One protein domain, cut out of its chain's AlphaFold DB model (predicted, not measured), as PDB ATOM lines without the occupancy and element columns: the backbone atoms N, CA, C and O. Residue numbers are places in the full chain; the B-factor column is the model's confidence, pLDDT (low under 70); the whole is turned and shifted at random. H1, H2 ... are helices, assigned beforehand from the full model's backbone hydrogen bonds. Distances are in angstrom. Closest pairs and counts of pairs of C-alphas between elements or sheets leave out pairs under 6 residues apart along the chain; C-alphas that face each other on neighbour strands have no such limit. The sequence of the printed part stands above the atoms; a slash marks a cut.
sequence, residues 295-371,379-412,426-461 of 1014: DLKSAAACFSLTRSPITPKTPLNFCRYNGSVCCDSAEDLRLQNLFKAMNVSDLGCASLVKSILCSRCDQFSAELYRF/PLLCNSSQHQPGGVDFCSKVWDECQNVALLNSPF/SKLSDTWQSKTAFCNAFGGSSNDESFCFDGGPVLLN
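What this domain is: This is residues 295 to 371, 379 to 412 and 426 to 461 of the 1014 residues of the protein "LOB domain-containing protein" of Malus domestica (UniProt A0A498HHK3). With little regular structure, the domain is a helical hairpin of H1 and H2, with H4 crossing one end of H2 and H6 packed on H4, among long loops. The printed part has 147 residues, with six named helices, H1 to H6, and no named strand; it is all helix, though named elements hold only 55 residues. It is compact, radius of gyration of the C-alphas 15.3 A, spanning 42 by 36 by 28 A.

How they stand to each other: H2, residues 347 to 361, touches H1, residues 329 to 342, at a shallow tilt of 31 degrees, opposite ways; closest C-alphas Leu 335 and Leu 357, 6.7 A. Residues 348 to 353 alone of H2 touch H4, residues 394 to 402, at a steep 46 degrees; closest C-alphas Cys 349 and Cys 402, 4.9 A. H4 touches H6, residues 435 to 442, at a steep 61 degrees; closest C-alphas Cys 395 and Cys 439, 5.9 A. H3, residues 363 to 367, is close to but not clearly touching H2; H5, residues 428 to 431, is near H6. Every O i to N i+4 pair is within hydrogen-bond range in H1, H3, H4 and H6, and 9 of 11 in H2; H5 is too short for one.

Where its parts are: H2 measures 21.3 A, from C-alpha 347 (116.625, 155.307, 154.958); H1 20.1 A. H6 ends at C-alpha 442 (132.809, 142.060, 159.884).

The domain as a whole: Cuts after residues 371 and 412 leave C-alpha gaps of 18.8 A and 9.7 A. The pLDDT is under 70 in 55 residues, among them 295 to 310.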
ATOM      1  N   ASP A 295     138.922 153.037 161.275       42.84
ATOM      2  CA  ASP A 295     137.808 153.482 162.131       42.84
ATOM      3  C   ASP A 295     136.701 152.419 162.334       42.84
ATOM      4  O   ASP A 295     136.049 152.463 163.371       42.84
ATOM      5  N   LEU A 296     136.521 151.421 161.444       42.66
ATOM      6  CA  LEU A 296     135.566 150.318 161.686       42.66
ATOM      7  C   LEU A 296     136.131 149.206 162.595       42.66
ATOM      8  O   LEU A 296     135.427 148.720 163.474       42.66
ATOM      9  N   LYS A 297     137.418 148.845 162.466       39.69
ATOM     10  CA  LYS A 297     138.089 147.931 163.420       39.69
ATOM     11  C   LYS A 297     138.372 148.598 164.773       39.69
ATOM     12  O   LYS A 297     138.673 147.916 165.746       39.69
ATOM     13  N   SER A 298     138.256 149.923 164.837       43.97
ATOM     14  CA  SER A 298     138.283 150.729 166.060       43.97
ATOM     15  C   SER A 298     136.897 151.247 166.479       43.97
ATOM     16  O   SER A 298     136.824 152.057 167.400       43.97
ATOM     17  N   ALA A 299     135.802 150.817 165.835       42.78
ATOM     18  CA  ALA A 299     134.472 151.399 166.064       42.78
ATOM     19  C   ALA A 299     133.972 151.193 167.499       42.78
ATOM     20  O   ALA A 299     133.358 152.088 168.064       42.78
ATOM     21  N   ALA A 300     134.287 150.047 168.101       45.50
ATOM     22  CA  ALA A 300     133.873 149.688 169.452       45.50
ATOM     23  C   ALA A 300     135.026 149.767 170.473       45.50
ATOM     24  O   ALA A 300     135.119 148.917 171.353       45.50
ATOM     25  N   ALA A 301     135.954 150.729 170.346       47.72
ATOM     26  CA  ALA A 301     137.029 150.888 171.331       47.72
ATOM     27  C   ALA A 301     137.566 152.323 171.486       47.72
ATOM     28  O   ALA A 301     137.890 153.019 170.523       47.72
ATOM     29  N   CYS A 302     137.769 152.725 172.742       44.91
ATOM     30  CA  CYS A 302     138.216 154.054 173.173       44.91
ATOM     31  C   CYS A 302     139.740 154.296 172.971       44.91
ATOM     32  O   CYS A 302     140.402 154.901 173.810       44.91
ATOM     33  N   PHE A 303     140.341 153.806 171.876       43.53
ATOM     34  CA  PHE A 303     141.807 153.708 171.699       43.53
ATOM     35  C   PHE A 303     142.551 155.009 171.325       43.53
ATOM     36  O   PHE A 303     143.690 154.970 170.857       43.53
ATOM     37  N   SER A 304     141.975 156.181 171.597       41.84
ATOM     38  CA  SER A 304     142.782 157.401 171.708       41.84
ATOM     39  C   SER A 304     143.308 157.501 173.142       41.84
ATOM     40  O   SER A 304     142.570 157.872 174.049       41.84
ATOM     41  N   LEU A 305     144.592 157.167 173.342       38.22
ATOM     42  CA  LEU A 305     145.302 157.074 174.638       38.22
ATOM     43  C   LEU A 305     145.434 158.408 175.421       38.22
ATOM     44  O   LEU A 305     146.347 158.588 176.225       38.22
ATOM     45  N   THR A 306     144.551 159.371 175.170       40.28
ATOM     46  CA  THR A 306     144.621 160.757 175.645       40.28
ATOM     47  C   THR A 306     143.419 161.189 176.483       40.28
ATOM     48  O   THR A 306     143.407 162.325 176.959       40.28
ATOM     49  N   ARG A 307     142.377 160.356 176.639       51.72
ATOM     50  CA  ARG A 307     141.150 160.752 177.351       51.72
ATOM     51  C   ARG A 307     140.391 159.557 177.934       51.72
ATOM     52  O   ARG A 307     140.102 158.607 177.220       51.72
ATOM     53  N   SER A 308     140.028 159.659 179.210       55.94
ATOM     54  CA  SER A 308     139.073 158.752 179.860       55.94
ATOM     55  C   SER A 308     137.627 159.059 179.424       55.94
ATOM     56  O   SER A 308     137.371 160.180 178.966       55.94
ATOM     57  N   PRO A 309     136.676 158.123 179.618       67.69
ATOM     58  CA  PRO A 309     135.251 158.370 179.425       67.69
ATOM     59  C   PRO A 309     134.721 159.571 180.211       67.69
ATOM     60  O   PRO A 309     135.266 159.954 181.250       67.69
ATOM     61  N   ILE A 310     133.626 160.150 179.719       69.56
ATOM     62  CA  ILE A 310     132.980 161.323 180.308       69.56
ATOM     63  C   ILE A 310     131.465 161.143 180.401       69.56
ATOM     64  O   ILE A 310     130.843 160.537 179.536       69.56
ATOM     65  N   THR A 311     130.847 161.762 181.405       74.50
ATOM     66  CA  THR A 311     129.393 161.968 181.449       74.50
ATOM     67  C   THR A 311     129.085 163.373 180.907       74.50
ATOM     68  O   THR A 311     129.348 164.364 181.600       74.50
ATOM     69  N   PRO A 312     128.597 163.527 179.661       67.00
ATOM     70  CA  PRO A 312     128.314 164.836 179.088       67.00
ATOM     71  C   PRO A 312     127.107 165.483 179.783       67.00
ATOM     72  O   PRO A 312     126.084 164.850 180.022       67.00
ATOM     73  N   LYS A 313     127.205 166.786 180.080       68.31
ATOM     74  CA  LYS A 313     126.164 167.548 180.809       68.31
ATOM     75  C   LYS A 313     124.844 167.719 180.039       68.31
ATOM     76  O   LYS A 313     123.864 168.198 180.600       68.31
ATOM     77  N   THR A 314     124.837 167.365 178.759       70.75
ATOM     78  CA  THR A 314     123.689 167.362 177.849       70.75
ATOM     79  C   THR A 314     123.840 166.165 176.907       70.75
ATOM     80  O   THR A 314     124.976 165.910 176.497       70.75
ATOM     81  N   PRO A 315     122.756 165.469 176.514       73.25
ATOM     82  CA  PRO A 315     122.839 164.359 175.565       73.25
ATOM     83  C   PRO A 315     123.530 164.744 174.253       73.25
ATOM     84  O   PRO A 315     123.451 165.892 173.806       73.25
ATOM     85  N   LEU A 316     124.187 163.772 173.621       78.06
ATOM     86  CA  LEU A 316     124.854 163.972 172.333       78.06
ATOM     87  C   LEU A 316     123.821 164.286 171.229       78.06
ATOM     88  O   LEU A 316     122.770 163.656 171.156       78.06
ATOM     89  N   ASN A 317     124.083 165.263 170.359       82.06
ATOM     90  CA  ASN A 317     123.065 165.774 169.431       82.06
ATOM     91  C   ASN A 317     122.794 164.815 168.264       82.06
ATOM     92  O   ASN A 317     121.655 164.697 167.801       82.06
ATOM     93  N   PHE A 318     123.832 164.140 167.768       85.06
ATOM     94  CA  PHE A 318     123.713 163.173 166.684       85.06
ATOM     95  C   PHE A 318     123.435 161.766 167.215       85.06
ATOM     96  O   PHE A 318     122.426 161.175 166.818       85.06
ATOM     97  N   CYS A 319     124.257 161.254 168.132       82.31
ATOM     98  CA  CYS A 319     124.140 159.884 168.643       82.31
ATOM     99  C   CYS A 319     123.165 159.703 169.824       82.31
ATOM    100  O   CYS A 319     122.716 158.589 170.055       82.31
ATOM    101  N   ARG A 320     122.739 160.780 170.505       77.06
ATOM    102  CA  ARG A 320     121.655 160.800 171.522       77.06
ATOM    103  C   ARG A 320     121.858 160.011 172.823       77.06
ATOM    104  O   ARG A 320     120.938 159.973 173.634       77.06
ATOM    105  N   TYR A 321     123.050 159.481 173.077       73.00
ATOM    106  CA  TYR A 321     123.390 158.868 174.364       73.00
ATOM    107  C   TYR A 321     123.392 159.864 175.534       73.00
ATOM    108  O   TYR A 321     123.664 161.058 175.363       73.00
ATOM    109  N   ASN A 322     123.095 159.341 176.727       60.97
ATOM    110  CA  ASN A 322     122.891 160.074 177.981       60.97
ATOM    111  C   ASN A 322     123.594 159.433 179.205       60.97
ATOM    112  O   ASN A 322     123.249 159.773 180.336       60.97
ATOM    113  N   GLY A 323     124.547 158.519 178.986       68.00
ATOM    114  CA  GLY A 323     125.327 157.827 180.025       68.00
ATOM    115  C   GLY A 323     126.788 158.292 180.122       68.00
ATOM    116  O   GLY A 323     127.133 159.398 179.703       68.00
ATOM    117  N   SER A 324     127.663 157.438 180.663       70.19
ATOM    118  CA  SER A 324     129.123 157.593 180.525       70.19
ATOM    119  C   SER A 324     129.538 157.162 179.118       70.19
ATOM    120  O   SER A 324     129.143 156.085 178.694       70.19
ATOM    121  N   VAL A 325     130.285 157.981 178.376       75.25
ATOM    122  CA  VAL A 325     130.566 157.756 176.944       75.25
ATOM    123  C   VAL A 325     131.987 158.182 176.553       75.25
ATOM    124  O   VAL A 325     132.592 159.050 177.186       75.25
ATOM    125  N   CYS A 326     132.513 157.612 175.465       73.25
ATOM    126  CA  CYS A 326     133.827 157.972 174.905       73.25
ATOM    127  C   CYS A 326     133.820 159.197 173.965       73.25
ATOM    128  O   CYS A 326     134.875 159.596 173.470       73.25
ATOM    129  N   CYS A 327     132.663 159.826 173.735       76.19
ATOM    130  CA  CYS A 327     132.521 160.990 172.855       76.19
ATOM    131  C   CYS A 327     132.121 162.253 173.623       76.19
ATOM    132  O   CYS A 327     131.191 162.236 174.426       76.19
ATOM    133  N   ASP A 328     132.757 163.381 173.297       79.44
ATOM    134  CA  ASP A 328     132.222 164.707 173.617       79.44
ATOM    135  C   ASP A 328     131.437 165.296 172.431       79.44
ATOM    136  O   ASP A 328     131.307 164.687 171.366       79.44
ATOM    137  N   SER A 329     130.903 166.505 172.606       81.38
ATOM    138  CA  SER A 329     130.119 167.192 171.574       81.38
ATOM    139  C   SER A 329     130.912 167.545 170.305       81.38
ATOM    140  O   SER A 329     130.291 167.859 169.291       81.38
ATOM    141  N   ALA A 330     132.251 167.513 170.329       80.69
ATOM    142  CA  ALA A 330     133.073 167.710 169.138       80.69
ATOM    143  C   ALA A 330     133.235 166.398 168.349       80.69
ATOM    144  O   ALA A 330     133.144 166.422 167.122       80.69
ATOM    145  N   GLU A 331     133.390 165.258 169.030       79.19
ATOM    146  CA  GLU A 331     133.440 163.939 168.375       79.19
ATOM    147  C   GLU A 331     132.057 163.508 167.843       79.19
ATOM    148  O   GLU A 331     131.962 163.038 166.709       79.19
ATOM    149  N   ASP A 332     130.966 163.777 168.573       83.44
ATOM    150  CA  ASP A 332     129.582 163.605 168.078       83.44
ATOM    151  C   ASP A 332     129.324 164.441 166.809       83.44
ATOM    152  O   ASP A 332     128.716 163.966 165.846       83.44
ATOM    153  N   LEU A 333     129.863 165.665 166.752       83.44
ATOM    154  CA  LEU A 333     129.810 166.511 165.559       83.44
ATOM    155  C   LEU A 333     130.723 165.999 164.428       83.44
ATOM    156  O   LEU A 333     130.342 166.099 163.257       83.44
ATOM    157  N   ARG A 334     131.891 165.411 164.737       82.44
ATOM    158  CA  ARG A 334     132.757 164.753 163.739       82.44
ATOM    159  C   ARG A 334     132.025 163.582 163.087       82.44
ATOM    160  O   ARG A 334     131.978 163.519 161.860       82.44
ATOM    161  N   LEU A 335     131.399 162.715 163.883       81.62
ATOM    162  CA  LEU A 335     130.608 161.579 163.401       81.62
ATOM    163  C   LEU A 335     129.367 162.033 162.621       81.62
ATOM    164  O   LEU A 335     129.088 161.486 161.555       81.62
ATOM    165  N   GLN A 336     128.682 163.093 163.065       84.56
ATOM    166  CA  GLN A 336     127.573 163.689 162.313       84.56
ATOM    167  C   GLN A 336     128.015 164.168 160.920       84.56
ATOM    168  O   GLN A 336     127.296 163.985 159.937       84.56
ATOM    169  N   ASN A 337     129.182 164.807 160.823       83.69
ATOM    170  CA  ASN A 337     129.696 165.324 159.557       83.69
ATOM    171  C   ASN A 337     130.256 164.212 158.658       83.69
ATOM    172  O   ASN A 337     130.044 164.267 157.447       83.69
ATOM    173  N   LEU A 338     130.871 163.176 159.236       81.62
ATOM    174  CA  LEU A 338     131.267 161.958 158.526       81.62
ATOM    175  C   LEU A 338     130.046 161.258 157.907       81.62
ATOM    176  O   LEU A 338     130.037 160.992 156.711       81.62
ATOM    177  N   PHE A 339     128.978 161.056 158.684       83.94
ATOM    178  CA  PHE A 339     127.727 160.461 158.205       83.94
ATOM    179  C   PHE A 339     127.080 161.269 157.067       83.94
ATOM    180  O   PHE A 339     126.691 160.698 156.049       83.94
ATOM    181  N   LYS A 340     127.026 162.606 157.182       83.75
ATOM    182  CA  LYS A 340     126.567 163.480 156.082       83.75
ATOM    183  C   LYS A 340     127.422 163.311 154.820       83.75
ATOM    184  O   LYS A 340     126.876 163.299 153.721       83.75
ATOM    185  N   ALA A 341     128.741 163.168 154.966       79.88
ATOM    186  CA  ALA A 341     129.663 162.995 153.842       79.88
ATOM    187  C   ALA A 341     129.527 161.634 153.131       79.88
ATOM    188  O   ALA A 341     129.927 161.525 151.973       79.88
ATOM    189  N   MET A 342     128.930 160.620 153.775       80.25
ATOM    190  CA  MET A 342     128.618 159.334 153.132       80.25
ATOM    191  C   MET A 342     127.442 159.412 152.146       80.25
ATOM    192  O   MET A 342     127.321 158.542 151.284       80.25
ATOM    193  N   ASN A 343     126.599 160.451 152.252       83.44
ATOM    194  CA  ASN A 343     125.456 160.729 151.369       83.44
ATOM    195  C   ASN A 343     124.531 159.511 151.134       83.44
ATOM    196  O   ASN A 343     124.119 159.231 150.008       83.44
ATOM    197  N   VAL A 344     124.232 158.769 152.207       84.19
ATOM    198  CA  VAL A 344     123.438 157.531 152.151       84.19
ATOM    199  C   VAL A 344     122.005 157.846 151.711       84.19
ATOM    200  O   VAL A 344     121.273 158.536 152.418       84.19
ATOM    201  N   SER A 345     121.611 157.359 150.532       79.94
ATOM    202  CA  SER A 345     120.329 157.713 149.902       79.94
ATOM    203  C   SER A 345     119.125 156.932 150.430       79.94
ATOM    204  O   SER A 345     117.996 157.396 150.292       79.94
ATOM    205  N   ASP A 346     119.353 155.735 150.973       88.75
ATOM    206  CA  ASP A 346     118.305 154.875 151.522       88.75
ATOM    207  C   ASP A 346     118.167 155.045 153.043       88.75
ATOM    208  O   ASP A 346     119.166 155.144 153.753       88.75
ATOM    209  N   LEU A 347     116.930 155.047 153.548       80.75
ATOM    210  CA  LEU A 347     116.625 155.307 154.958       80.75
ATOM    211  C   LEU A 347     116.901 154.109 155.882       80.75
ATOM    212  O   LEU A 347     117.266 154.324 157.041       80.75
ATOM    213  N   GLY A 348     116.753 152.873 155.395       79.69
ATOM    214  CA  GLY A 348     117.063 151.657 156.152       79.69
ATOM    215  C   GLY A 348     118.567 151.534 156.370       79.69
ATOM    216  O   GLY A 348     119.044 151.529 157.510       79.69
ATOM    217  N   CYS A 349     119.328 151.577 155.277       85.69
ATOM    218  CA  CYS A 349     120.785 151.588 155.315       85.69
ATOM    219  C   CYS A 349     121.341 152.800 156.088       85.69
ATOM    220  O   CYS A 349     122.236 152.636 156.918       85.69
ATOM    221  N   ALA A 350     120.787 154.008 155.908       83.25
ATOM    222  CA  ALA A 350     121.207 155.190 156.668       83.25
ATOM    223  C   ALA A 350     121.012 155.024 158.186       83.25
ATOM    224  O   ALA A 350     121.845 155.491 158.963       83.25
ATOM    225  N   SER A 351     119.950 154.337 158.620       81.69
ATOM    226  CA  SER A 351     119.722 154.027 160.037       81.69
ATOM    227  C   SER A 351     120.792 153.074 160.592       81.69
ATOM    228  O   SER A 351     121.380 153.336 161.643       81.69
ATOM    229  N   LEU A 352     121.111 152.007 159.850       83.19
ATOM    230  CA  LEU A 352     122.102 151.001 160.249       83.19
ATOM    231  C   LEU A 352     123.532 151.562 160.262       83.19
ATOM    232  O   LEU A 352     124.241 151.413 161.258       83.19
ATOM    233  N   VAL A 353     123.931 152.282 159.207       82.38
ATOM    234  CA  VAL A 353     125.228 152.976 159.131       82.38
ATOM    235  C   VAL A 353     125.359 154.003 160.257       82.38
ATOM    236  O   VAL A 353     126.426 154.112 160.862       82.38
ATOM    237  N   LYS A 354     124.281 154.719 160.606       84.12
ATOM    238  CA  LYS A 354     124.296 155.619 161.762       84.12
ATOM    239  C   LYS A 354     124.522 154.864 163.076       84.12
ATOM    240  O   LYS A 354     125.338 155.325 163.869       84.12
ATOM    241  N   SER A 355     123.826 153.750 163.315       80.06
ATOM    242  CA  SER A 355     124.005 152.957 164.543       80.06
ATOM    243  C   SER A 355     125.464 152.499 164.694       80.06
ATOM    244  O   SER A 355     126.094 152.737 165.723       80.06
ATOM    245  N   ILE A 356     126.056 151.990 163.610       79.62
ATOM    246  CA  ILE A 356     127.454 151.528 163.565       79.62
ATOM    247  C   ILE A 356     128.469 152.668 163.759       79.62
ATOM    248  O   ILE A 356     129.494 152.457 164.397       79.62
ATOM    249  N   LEU A 357     128.203 153.881 163.260       78.75
ATOM    250  CA  LEU A 357     129.050 155.049 163.552       78.75
ATOM    251  C   LEU A 357     128.902 155.549 164.996       78.75
ATOM    252  O   LEU A 357     129.836 156.138 165.538       78.75
ATOM    253  N   CYS A 358     127.734 155.350 165.606       80.62
ATOM    254  CA  CYS A 358     127.431 155.822 166.951       80.62
ATOM    255  C   CYS A 358     127.876 154.866 168.067       80.62
ATOM    256  O   CYS A 358     128.061 155.344 169.181       80.62
ATOM    257  N   SER A 359     128.136 153.580 167.797       75.19
ATOM    258  CA  SER A 359     128.608 152.608 168.806       75.19
ATOM    259  C   SER A 359     129.895 153.043 169.536       75.19
ATOM    260  O   SER A 359     130.067 152.789 170.728       75.19
ATOM    261  N   ARG A 360     130.759 153.820 168.869       73.50
ATOM    262  CA  ARG A 360     131.938 154.501 169.446       73.50
ATOM    263  C   ARG A 360     131.604 155.470 170.588       73.50
ATOM    264  O   ARG A 360     132.436 155.725 171.457       73.50
ATOM    265  N   CYS A 361     130.394 156.020 170.568       75.06
ATOM    266  CA  CYS A 361     129.838 156.915 171.578       75.06
ATOM    267  C   CYS A 361     128.856 156.216 172.525       75.06
ATOM    268  O   CYS A 361     128.248 156.901 173.345       75.06
ATOM    269  N   ASP A 362     128.680 154.901 172.402       74.94
ATOM    270  CA  ASP A 362     127.852 154.099 173.297       74.94
ATOM    271  C   ASP A 362     128.491 153.987 174.693       74.94
ATOM    272  O   ASP A 362     129.696 154.215 174.867       74.94
ATOM    273  N   GLN A 363     127.688 153.618 175.689       70.19
ATOM    274  CA  GLN A 363     128.167 153.409 177.052       70.19
ATOM    275  C   GLN A 363     129.069 152.173 177.156       70.19
ATOM    276  O   GLN A 363     130.086 152.214 177.848       70.19
ATOM    277  N   PHE A 364     128.804 151.135 176.361       67.12
ATOM    278  CA  PHE A 364     129.686 149.975 176.230       67.12
ATOM    279  C   PHE A 364     131.131 150.356 175.851       67.12
ATOM    280  O   PHE A 364     132.096 149.859 176.436       67.12
ATOM    281  N   SER A 365     131.301 151.301 174.916       67.31
ATOM    282  CA  SER A 365     132.629 151.779 174.497       67.31
ATOM    283  C   SER A 365     133.385 152.493 175.627       67.31
ATOM    284  O   SER A 365     134.617 152.509 175.615       67.31
ATOM    285  N   ALA A 366     132.671 153.046 176.617       64.62
ATOM    286  CA  ALA A 366     133.248 153.576 177.850       64.62
ATOM    287  C   ALA A 366     133.543 152.487 178.895       64.62
ATOM    288  O   ALA A 366     134.549 152.574 179.591       64.62
ATOM    289  N   GLU A 367     132.719 151.446 178.996       57.75
ATOM    290  CA  GLU A 367     132.892 150.342 179.957       57.75
ATOM    291  C   GLU A 367     134.008 149.356 179.568       57.75
ATOM    292  O   GLU A 367     134.560 148.669 180.435       57.75
ATOM    293  N   LEU A 368     134.416 149.356 178.292       55.72
ATOM    294  CA  LEU A 368     135.671 148.760 177.818       55.72
ATOM    295  C   LEU A 368     136.933 149.507 178.296       55.72
ATOM    296  O   LEU A 368     138.030 148.947 178.234       55.72
ATOM    297  N   TYR A 369     136.816 150.745 178.790       52.88
ATOM    298  CA  TYR A 369     137.934 151.501 179.366       52.88
ATOM    299  C   TYR A 369     138.176 151.067 180.823       52.88
ATOM    300  O   TYR A 369     137.804 151.751 181.776       52.88
ATOM    301  N   ARG A 370     138.816 149.904 180.998       50.28
ATOM    302  CA  ARG A 370     139.290 149.404 182.302       50.28
ATOM    303  C   ARG A 370     140.814 149.404 182.373       50.28
ATOM    304  O   ARG A 370     141.493 149.339 181.353       50.28
ATOM    305  N   PHE A 371     141.355 149.459 183.589       43.75
ATOM    306  CA  PHE A 371     142.800 149.554 183.832       43.75
ATOM    307  C   PHE A 371     143.556 148.215 183.678       43.75
ATOM    308  O   PHE A 371     144.782 148.201 183.791       43.75
ATOM    309  N   PRO A 379     134.167 143.803 169.655       57.88
ATOM    310  CA  PRO A 379     132.977 143.131 169.152       57.88
ATOM    311  C   PRO A 379     132.761 143.425 167.667       57.88
ATOM    312  O   PRO A 379     132.857 144.564 167.204       57.88
ATOM    313  N   LEU A 380     132.444 142.366 166.933       72.94
ATOM    314  CA  LEU A 380     132.038 142.408 165.531       72.94
ATOM    315  C   LEU A 380     130.504 142.498 165.434       72.94
ATOM    316  O   LEU A 380     129.806 142.424 166.445       72.94
ATOM    317  N   LEU A 381     129.952 142.665 164.233       78.50
ATOM    318  CA  LEU A 381     128.498 142.657 164.026       78.50
ATOM    319  C   LEU A 381     127.924 141.276 164.401       78.50
ATOM    320  O   LEU A 381     128.517 140.253 164.060       78.50
ATOM    321  N   CYS A 382     126.781 141.200 165.084       74.88
ATOM    322  CA  CYS A 382     126.205 139.899 165.437       74.88
ATOM    323  C   CYS A 382     125.812 139.102 164.187       74.88
ATOM    324  O   CYS A 382     125.043 139.593 163.367       74.88
ATOM    325  N   ASN A 383     126.331 137.872 164.091       72.25
ATOM    326  CA  ASN A 383     126.160 136.912 162.990       72.25
ATOM    327  C   ASN A 383     125.388 135.647 163.449       72.25
ATOM    328  O   ASN A 383     125.387 134.619 162.780       72.25
ATOM    329  N   SER A 384     124.759 135.713 164.629       62.19
ATOM    330  CA  SER A 384     123.875 134.684 165.190       62.19
ATOM    331  C   SER A 384     122.550 135.311 165.632       62.19
ATOM    332  O   SER A 384     122.481 136.490 165.983       62.19
ATOM    333  N   SER A 385     121.490 134.505 165.612       51.12
ATOM    334  CA  SER A 385     120.133 134.847 166.040       51.12
ATOM    335  C   SER A 385     119.807 134.427 167.486       51.12
ATOM    336  O   SER A 385     118.680 134.636 167.930       51.12
ATOM    337  N   GLN A 386     120.767 133.863 168.233       50.19
ATOM    338  CA  GLN A 386     120.552 133.277 169.572       50.19
ATOM    339  C   GLN A 386     120.246 134.284 170.703       50.19
ATOM    340  O   GLN A 386     119.783 133.863 171.758       50.19
ATOM    341  N   HIS A 387     120.484 135.591 170.526       50.41
ATOM    342  CA  HIS A 387     120.397 136.575 171.623       50.41
ATOM    343  C   HIS A 387     119.152 137.486 171.628       50.41
ATOM    344  O   HIS A 387     119.005 138.285 172.549       50.41
ATOM    345  N   GLN A 388     118.218 137.363 170.674       41.25
ATOM    346  CA  GLN A 388     116.918 138.053 170.762       41.25
ATOM    347  C   GLN A 388     115.745 137.212 170.219       41.25
ATOM    348  O   GLN A 388     115.885 136.564 169.175       41.25
ATOM    349  N   PRO A 389     114.545 137.288 170.838       35.50
ATOM    350  CA  PRO A 389     113.317 136.681 170.321       35.50
ATOM    351  C   PRO A 389     112.795 137.453 169.093       35.50
ATOM    352  O   PRO A 389     111.830 138.211 169.163       35.50
ATOM    353  N   GLY A 390     113.462 137.270 167.951       47.41
ATOM    354  CA  GLY A 390     113.161 137.971 166.697       47.41
ATOM    355  C   GLY A 390     113.870 137.422 165.454       47.41
ATOM    356  O   GLY A 390     113.363 137.594 164.349       47.41
ATOM    357  N   GLY A 391     114.991 136.705 165.610       54.62
ATOM    358  CA  GLY A 391     115.497 135.802 164.568       54.62
ATOM    359  C   GLY A 391     116.117 136.441 163.316       54.62
ATOM    360  O   GLY A 391     116.046 135.832 162.251       54.62
ATOM    361  N   VAL A 392     116.728 137.627 163.410       54.12
ATOM    362  CA  VAL A 392     117.467 138.255 162.294       54.12
ATOM    363  C   VAL A 392     118.863 138.652 162.765       54.12
ATOM    364  O   VAL A 392     118.978 139.475 163.671       54.12
ATOM    365  N   ASP A 393     119.916 138.097 162.155       76.69
ATOM    366  CA  ASP A 393     121.291 138.491 162.485       76.69
ATOM    367  C   ASP A 393     121.607 139.903 161.949       76.69
ATOM    368  O   ASP A 393     121.137 140.321 160.881       76.69
ATOM    369  N   PHE A 394     122.356 140.679 162.733       83.06
ATOM    370  CA  PHE A 394     122.572 142.098 162.466       83.06
ATOM    371  C   PHE A 394     123.536 142.331 161.301       83.06
ATOM    372  O   PHE A 394     123.324 143.252 160.510       83.06
ATOM    373  N   CYS A 395     124.547 141.479 161.133       86.19
ATOM    374  CA  CYS A 395     125.439 141.549 159.984       86.19
ATOM    375  C   CYS A 395     124.686 141.279 158.672       86.19
ATOM    376  O   CYS A 395     124.803 142.049 157.713       86.19
ATOM    377  N   SER A 396     123.838 140.249 158.653       87.00
ATOM    378  CA  SER A 396     122.920 139.948 157.557       87.00
ATOM    379  C   SER A 396     122.018 141.127 157.234       87.00
ATOM    380  O   SER A 396     121.850 141.441 156.062       87.00
ATOM    381  N   LYS A 397     121.465 141.792 158.251       87.56
ATOM    382  CA  LYS A 397     120.589 142.957 158.090       87.56
ATOM    383  C   LYS A 397     121.324 144.162 157.494       87.56
ATOM    384  O   LYS A 397     120.794 144.824 156.606       87.56
ATOM    385  N   VAL A 398     122.559 144.420 157.934       87.75
ATOM    386  CA  VAL A 398     123.441 145.445 157.346       87.75
ATOM    387  C   VAL A 398     123.740 145.124 155.886       87.75
ATOM    388  O   VAL A 398     123.647 146.018 155.047       87.75
ATOM    389  N   TRP A 399     124.034 143.862 155.555       89.38
ATOM    390  CA  TRP A 399     124.178 143.451 154.162       89.38
ATOM    391  C   TRP A 399     122.884 143.665 153.372       89.38
ATOM    392  O   TRP A 399     122.908 144.344 152.352       89.38
ATOM    393  N   ASP A 400     121.760 143.111 153.823       89.88
ATOM    394  CA  ASP A 400     120.531 143.042 153.030       89.88
ATOM    395  C   ASP A 400     120.018 144.431 152.623       89.88
ATOM    396  O   ASP A 400     119.679 144.624 151.452       89.88
ATOM    397  N   GLU A 401     120.056 145.392 153.553       89.56
ATOM    398  CA  GLU A 401     119.640 146.787 153.352       89.56
ATOM    399  C   GLU A 401     120.700 147.619 152.597       89.56
ATOM    400  O   GLU A 401     120.372 148.352 151.663       89.56
ATOM    401  N   CYS A 402     121.991 147.522 152.954       89.31
ATOM    402  CA  CYS A 402     123.030 148.378 152.362       89.31
ATOM    403  C   CYS A 402     123.675 147.828 151.081       89.31
ATOM    404  O   CYS A 402     124.344 148.593 150.383       89.31
ATOM    405  N   GLN A 403     123.509 146.545 150.736       89.81
ATOM    406  CA  GLN A 403     124.315 145.881 149.695       89.81
ATOM    407  C   GLN A 403     124.339 146.602 148.352       89.81
ATOM    408  O   GLN A 403     125.376 146.592 147.699       89.81
ATOM    409  N   ASN A 404     123.233 147.240 147.955       88.06
ATOM    410  CA  ASN A 404     123.088 147.933 146.673       88.06
ATOM    411  C   ASN A 404     123.062 149.469 146.788       88.06
ATOM    412  O   ASN A 404     122.914 150.152 145.770       88.06
ATOM    413  N   VAL A 405     123.216 150.008 148.000       87.38
ATOM    414  CA  VAL A 405     123.243 151.448 148.285       87.38
ATOM    415  C   VAL A 405     124.656 151.977 148.042       87.38
ATOM    416  O   VAL A 405     125.640 151.360 148.443       87.38
ATOM    417  N   ALA A 406     124.775 153.122 147.370       84.31
ATOM    418  CA  ALA A 406     126.067 153.771 147.180       84.31
ATOM    419  C   ALA A 406     126.493 154.469 148.481       84.31
ATOM    420  O   ALA A 406     125.816 155.388 148.938       84.31
ATOM    421  N   LEU A 407     127.619 154.044 149.056       78.44
ATOM    422  CA  LEU A 407     128.193 154.629 150.266       78.44
ATOM    423  C   LEU A 407     129.488 155.369 149.898       78.44
ATOM    424  O   LEU A 407     130.507 154.739 149.599       78.44
ATOM    425  N   LEU A 408     129.470 156.708 149.896       76.31
ATOM    426  CA  LEU A 408     130.714 157.477 149.764       76.31
ATOM    427  C   LEU A 408     131.577 157.253 151.007       76.31
ATOM    428  O   LEU A 408     131.081 157.353 152.122       76.31
ATOM    429  N   ASN A 409     132.870 156.976 150.819       70.31
ATOM    430  CA  ASN A 409     133.792 156.657 151.917       70.31
ATOM    431  C   ASN A 409     133.238 155.549 152.839       70.31
ATOM    432  O   ASN A 409     133.282 155.676 154.063       70.31
ATOM    433  N   SER A 410     132.671 154.495 152.236       72.69
ATOM    434  CA  SER A 410     132.090 153.352 152.945       72.69
ATOM    435  C   SER A 410     133.041 152.830 154.031       72.69
ATOM    436  O   SER A 410     134.186 152.487 153.721       72.69
ATOM    437  N   PRO A 411     132.593 152.700 155.293       70.00
ATOM    438  CA  PRO A 411     133.454 152.226 156.373       70.00
ATOM    439  C   PRO A 411     133.706 150.706 156.284       70.00
ATOM    440  O   PRO A 411     134.453 150.153 157.085       70.00
ATOM    441  N   PHE A 412     133.112 150.034 155.288       75.81
ATOM    442  CA  PHE A 412     133.232 148.600 155.010       75.81
ATOM    443  C   PHE A 412     134.205 148.262 153.858       75.81
ATOM    444  O   PHE A 412     134.250 147.115 153.409       75.81
ATOM    445  N   SER A 426     131.283 153.025 146.040       66.44
ATOM    446  CA  SER A 426     131.184 151.571 145.965       66.44
ATOM    447  C   SER A 426     129.974 151.118 146.767       66.44
ATOM    448  O   SER A 426     129.713 151.609 147.869       66.44
ATOM    449  N   LYS A 427     129.203 150.203 146.192       83.69
ATOM    450  CA  LYS A 427     128.216 149.415 146.923       83.69
ATOM    451  C   LYS A 427     128.936 148.278 147.644       83.69
ATOM    452  O   LYS A 427     130.051 147.900 147.264       83.69
ATOM    453  N   LEU A 428     128.299 147.665 148.641       83.88
ATOM    454  CA  LEU A 428     128.893 146.471 149.257       83.88
ATOM    455  C   LEU A 428     128.941 145.316 148.245       83.88
ATOM    456  O   LEU A 428     129.942 144.608 148.209       83.88
ATOM    457  N   SER A 429     127.952 145.199 147.350       83.25
ATOM    458  CA  SER A 429     127.944 144.226 146.245       83.25
ATOM    459  C   SER A 429     129.008 144.475 145.162       83.25
ATOM    460  O   SER A 429     129.398 143.528 144.484       83.25
ATOM    461  N   ASP A 430     129.541 145.699 145.039       82.12
ATOM    462  CA  ASP A 430     130.698 145.993 144.173       82.12
ATOM    463  C   ASP A 430     132.037 145.611 144.849       82.12
ATOM    464  O   ASP A 430     133.060 145.474 144.180       82.12
ATOM    465  N   THR A 431     132.041 145.481 146.182       77.25
ATOM    466  CA  THR A 431     133.250 145.344 147.021       77.25
ATOM    467  C   THR A 431     133.443 143.920 147.558       77.25
ATOM    468  O   THR A 431     134.571 143.478 147.772       77.25
ATOM    469  N   TRP A 432     132.347 143.191 147.782       82.62
ATOM    470  CA  TRP A 432     132.304 141.914 148.491       82.62
ATOM    471  C   TRP A 432     131.589 140.852 147.659       82.62
ATOM    472  O   TRP A 432     130.478 141.061 147.179       82.62
ATOM    473  N   GLN A 433     132.210 139.677 147.526       82.38
ATOM    474  CA  GLN A 433     131.725 138.606 146.644       82.38
ATOM    475  C   GLN A 433     130.395 137.979 147.095       82.38
ATOM    476  O   GLN A 433     129.680 137.405 146.277       82.38
ATOM    477  N   SER A 434     130.068 138.047 148.388       85.56
ATOM    478  CA  SER A 434     128.802 137.562 148.937       85.56
ATOM    479  C   SER A 434     128.534 138.120 150.335       85.56
ATOM    480  O   SER A 434     129.449 138.554 151.038       85.56
ATOM    481  N   LYS A 435     127.275 137.993 150.768       87.12
ATOM    482  CA  LYS A 435     126.819 138.202 152.147       87.12
ATOM    483  C   LYS A 435     127.682 137.461 153.176       87.12
ATOM    484  O   LYS A 435     128.116 138.045 154.162       87.12
ATOM    485  N   THR A 436     128.006 136.196 152.901       82.56
ATOM    486  CA  THR A 436     128.881 135.376 153.750       82.56
ATOM    487  C   THR A 436     130.319 135.896 153.763       82.56
ATOM    488  O   THR A 436     130.935 135.925 154.818       82.56
ATOM    489  N   ALA A 437     130.863 136.368 152.636       81.38
ATOM    490  CA  ALA A 437     132.205 136.959 152.610       81.38
ATOM    491  C   ALA A 437     132.284 138.261 153.432       81.38
ATOM    492  O   ALA A 437     133.280 138.493 154.111       81.38
ATOM    493  N   PHE A 438     131.225 139.077 153.405       86.31
ATOM    494  CA  PHE A 438     131.091 140.277 154.235       86.31
ATOM    495  C   PHE A 438     130.969 139.932 155.730       86.31
ATOM    496  O   PHE A 438     131.735 140.451 156.543       86.31
ATOM    497  N   CYS A 439     130.085 139.001 156.106       83.62
ATOM    498  CA  CYS A 439     129.903 138.625 157.513       83.62
ATOM    499  C   CYS A 439     131.024 137.753 158.091       83.62
ATOM    500  O   CYS A 439     131.262 137.814 159.288       83.62
ATOM    501  N   ASN A 440     131.819 137.071 157.267       78.81
ATOM    502  CA  ASN A 440     133.072 136.458 157.720       78.81
ATOM    503  C   ASN A 440     134.192 137.491 157.976       78.81
ATOM    504  O   ASN A 440     135.213 137.142 158.563       78.81
ATOM    505  N   ALA A 441     134.043 138.740 157.512       75.25
ATOM    506  CA  ALA A 441     135.041 139.802 157.671       75.25
ATOM    507  C   ALA A 441     134.652 140.881 158.699       75.25
ATOM    508  O   ALA A 441     135.538 141.526 159.264       75.25
ATOM    509  N   PHE A 442     133.351 141.076 158.937       76.62
ATOM    510  CA  PHE A 442     132.809 142.060 159.884       76.62
ATOM    511  C   PHE A 442     131.845 141.480 160.924       76.62
ATOM    512  O   PHE A 442     131.398 142.228 161.793       76.62
ATOM    513  N   GLY A 443     131.500 140.194 160.843       71.31
ATOM    514  CA  GLY A 443     130.598 139.514 161.768       71.31
ATOM    515  C   GLY A 443     131.333 138.653 162.799       71.31
ATOM    516  O   GLY A 443     132.444 138.184 162.554       71.31
ATOM    517  N   GLY A 444     130.713 138.463 163.964       64.50
ATOM    518  CA  GLY A 444     131.211 137.583 165.022       64.50
ATOM    519  C   GLY A 444     131.203 136.102 164.626       64.50
ATOM    520  O   GLY A 444     130.606 135.707 163.619       64.50
ATOM    521  N   SER A 445     131.856 135.273 165.444       54.91
ATOM    522  CA  SER A 445     131.765 133.819 165.293       54.91
ATOM    523  C   SER A 445     130.386 133.313 165.734       54.91
ATOM    524  O   SER A 445     129.705 133.961 166.525       54.91
ATOM    525  N   SER A 446     129.975 132.146 165.241       51.09
ATOM    526  CA  SER A 446     128.738 131.460 165.648       51.09
ATOM    527  C   SER A 446     128.870 130.680 166.965       51.09
ATOM    528  O   SER A 446     128.074 129.779 167.211       51.09
ATOM    529  N   ASN A 447     129.912 130.950 167.752       48.72
ATOM    530  CA  ASN A 447     130.288 130.171 168.926       48.72
ATOM    531  C   ASN A 447     130.218 131.088 170.158       48.72
ATOM    532  O   ASN A 447     130.671 132.234 170.093       48.72
ATOM    533  N   ASP A 448     129.660 130.590 171.264       50.22
ATOM    534  CA  ASP A 448     129.107 131.384 172.379       50.22
ATOM    535  C   ASP A 448     130.128 132.127 173.289       50.22
ATOM    536  O   ASP A 448     129.830 132.437 174.438       50.22
ATOM    537  N   GLU A 449     131.326 132.459 172.790       50.06
ATOM    538  CA  GLU A 449     132.371 133.204 173.524       50.06
ATOM    539  C   GLU A 449     132.594 134.648 173.023       50.06
ATOM    540  O   GLU A 449     133.267 135.439 173.689       50.06
ATOM    541  N   SER A 450     132.059 135.035 171.854       52.97
ATOM    542  CA  SER A 450     132.299 136.368 171.270       52.97
ATOM    543  C   SER A 450     131.106 137.319 171.406       52.97
ATOM    544  O   SER A 450     130.177 137.263 170.597       52.97
ATOM    545  N   PHE A 451     131.175 138.260 172.359       62.12
ATOM    546  CA  PHE A 451     130.274 139.421 172.417       62.12
ATOM    547  C   PHE A 451     130.257 140.169 171.071       62.12
ATOM    548  O   PHE A 451     131.303 140.402 170.458       62.12
ATOM    549  N   CYS A 452     129.071 140.574 170.620       68.50
ATOM    550  CA  CYS A 452     128.856 141.183 169.310       68.50
ATOM    551  C   CYS A 452     127.865 142.357 169.380       68.50
ATOM    552  O   CYS A 452     127.112 142.499 170.341       68.50
ATOM    553  N   PHE A 453     127.873 143.213 168.357       71.75
ATOM    554  CA  PHE A 453     126.964 144.355 168.233       71.75
ATOM    555  C   PHE A 453     125.718 143.969 167.422       71.75
ATOM    556  O   PHE A 453     125.821 143.663 166.231       71.75
ATOM    557  N   ASP A 454     124.543 143.997 168.058       71.94
ATOM    558  CA  ASP A 454     123.243 143.645 167.460       71.94
ATOM    559  C   ASP A 454     122.469 144.855 166.890       71.94
ATOM    560  O   ASP A 454     121.382 144.707 166.325       71.94
ATOM    561  N   GLY A 455     123.041 146.057 167.025       67.88
ATOM    562  CA  GLY A 455     122.459 147.326 166.597       67.88
ATOM    563  C   GLY A 455     121.731 148.115 167.689       67.88
ATOM    564  O   GLY A 455     121.324 149.248 167.407       67.88
ATOM    565  N   GLY A 456     121.565 147.552 168.891       64.81
ATOM    566  CA  GLY A 456     121.105 148.243 170.096       64.81
ATOM    567  C   GLY A 456     122.256 148.764 170.975       64.81
ATOM    568  O   GLY A 456     123.425 148.501 170.688       64.81
ATOM    569  N   PRO A 457     121.949 149.521 172.047       56.38
ATOM    570  CA  PRO A 457     122.935 149.860 173.069       56.38
ATOM    571  C   PRO A 457     123.306 148.607 173.867       56.38
ATOM    572  O   PRO A 457     122.422 147.884 174.333       56.38
ATOM    573  N   VAL A 458     124.602 148.345 174.038       50.38
ATOM    574  CA  VAL A 458     125.067 147.114 174.693       50.38
ATOM    575  C   VAL A 458     125.135 147.338 176.204       50.38
ATOM    576  O   VAL A 458     125.892 148.173 176.688       50.38
ATOM    577  N   LEU A 459     124.333 146.578 176.951       48.28
ATOM    578  CA  LEU A 459     124.310 146.599 178.412       48.28
ATOM    579  C   LEU A 459     125.316 145.581 178.961       48.28
ATOM    580  O   LEU A 459     125.058 144.379 178.905       48.28
ATOM    581  N   LEU A 460     126.438 146.039 179.527       47.19
ATOM    582  CA  LEU A 460     127.270 145.172 180.363       47.19
ATOM    583  C   LEU A 460     126.705 145.156 181.782       47.19
ATOM    584  O   LEU A 460     126.641 146.183 182.452       47.19
ATOM    585  N   ASN A 461     126.343 143.954 182.228       42.38
ATOM    586  CA  ASN A 461     125.746 143.634 183.521       42.38
ATOM    587  C   ASN A 461     124.378 144.293 183.776       42.38
ATOM    588  O   ASN A 461     124.258 145.483 184.065       42.38
TER     589      ASN A 461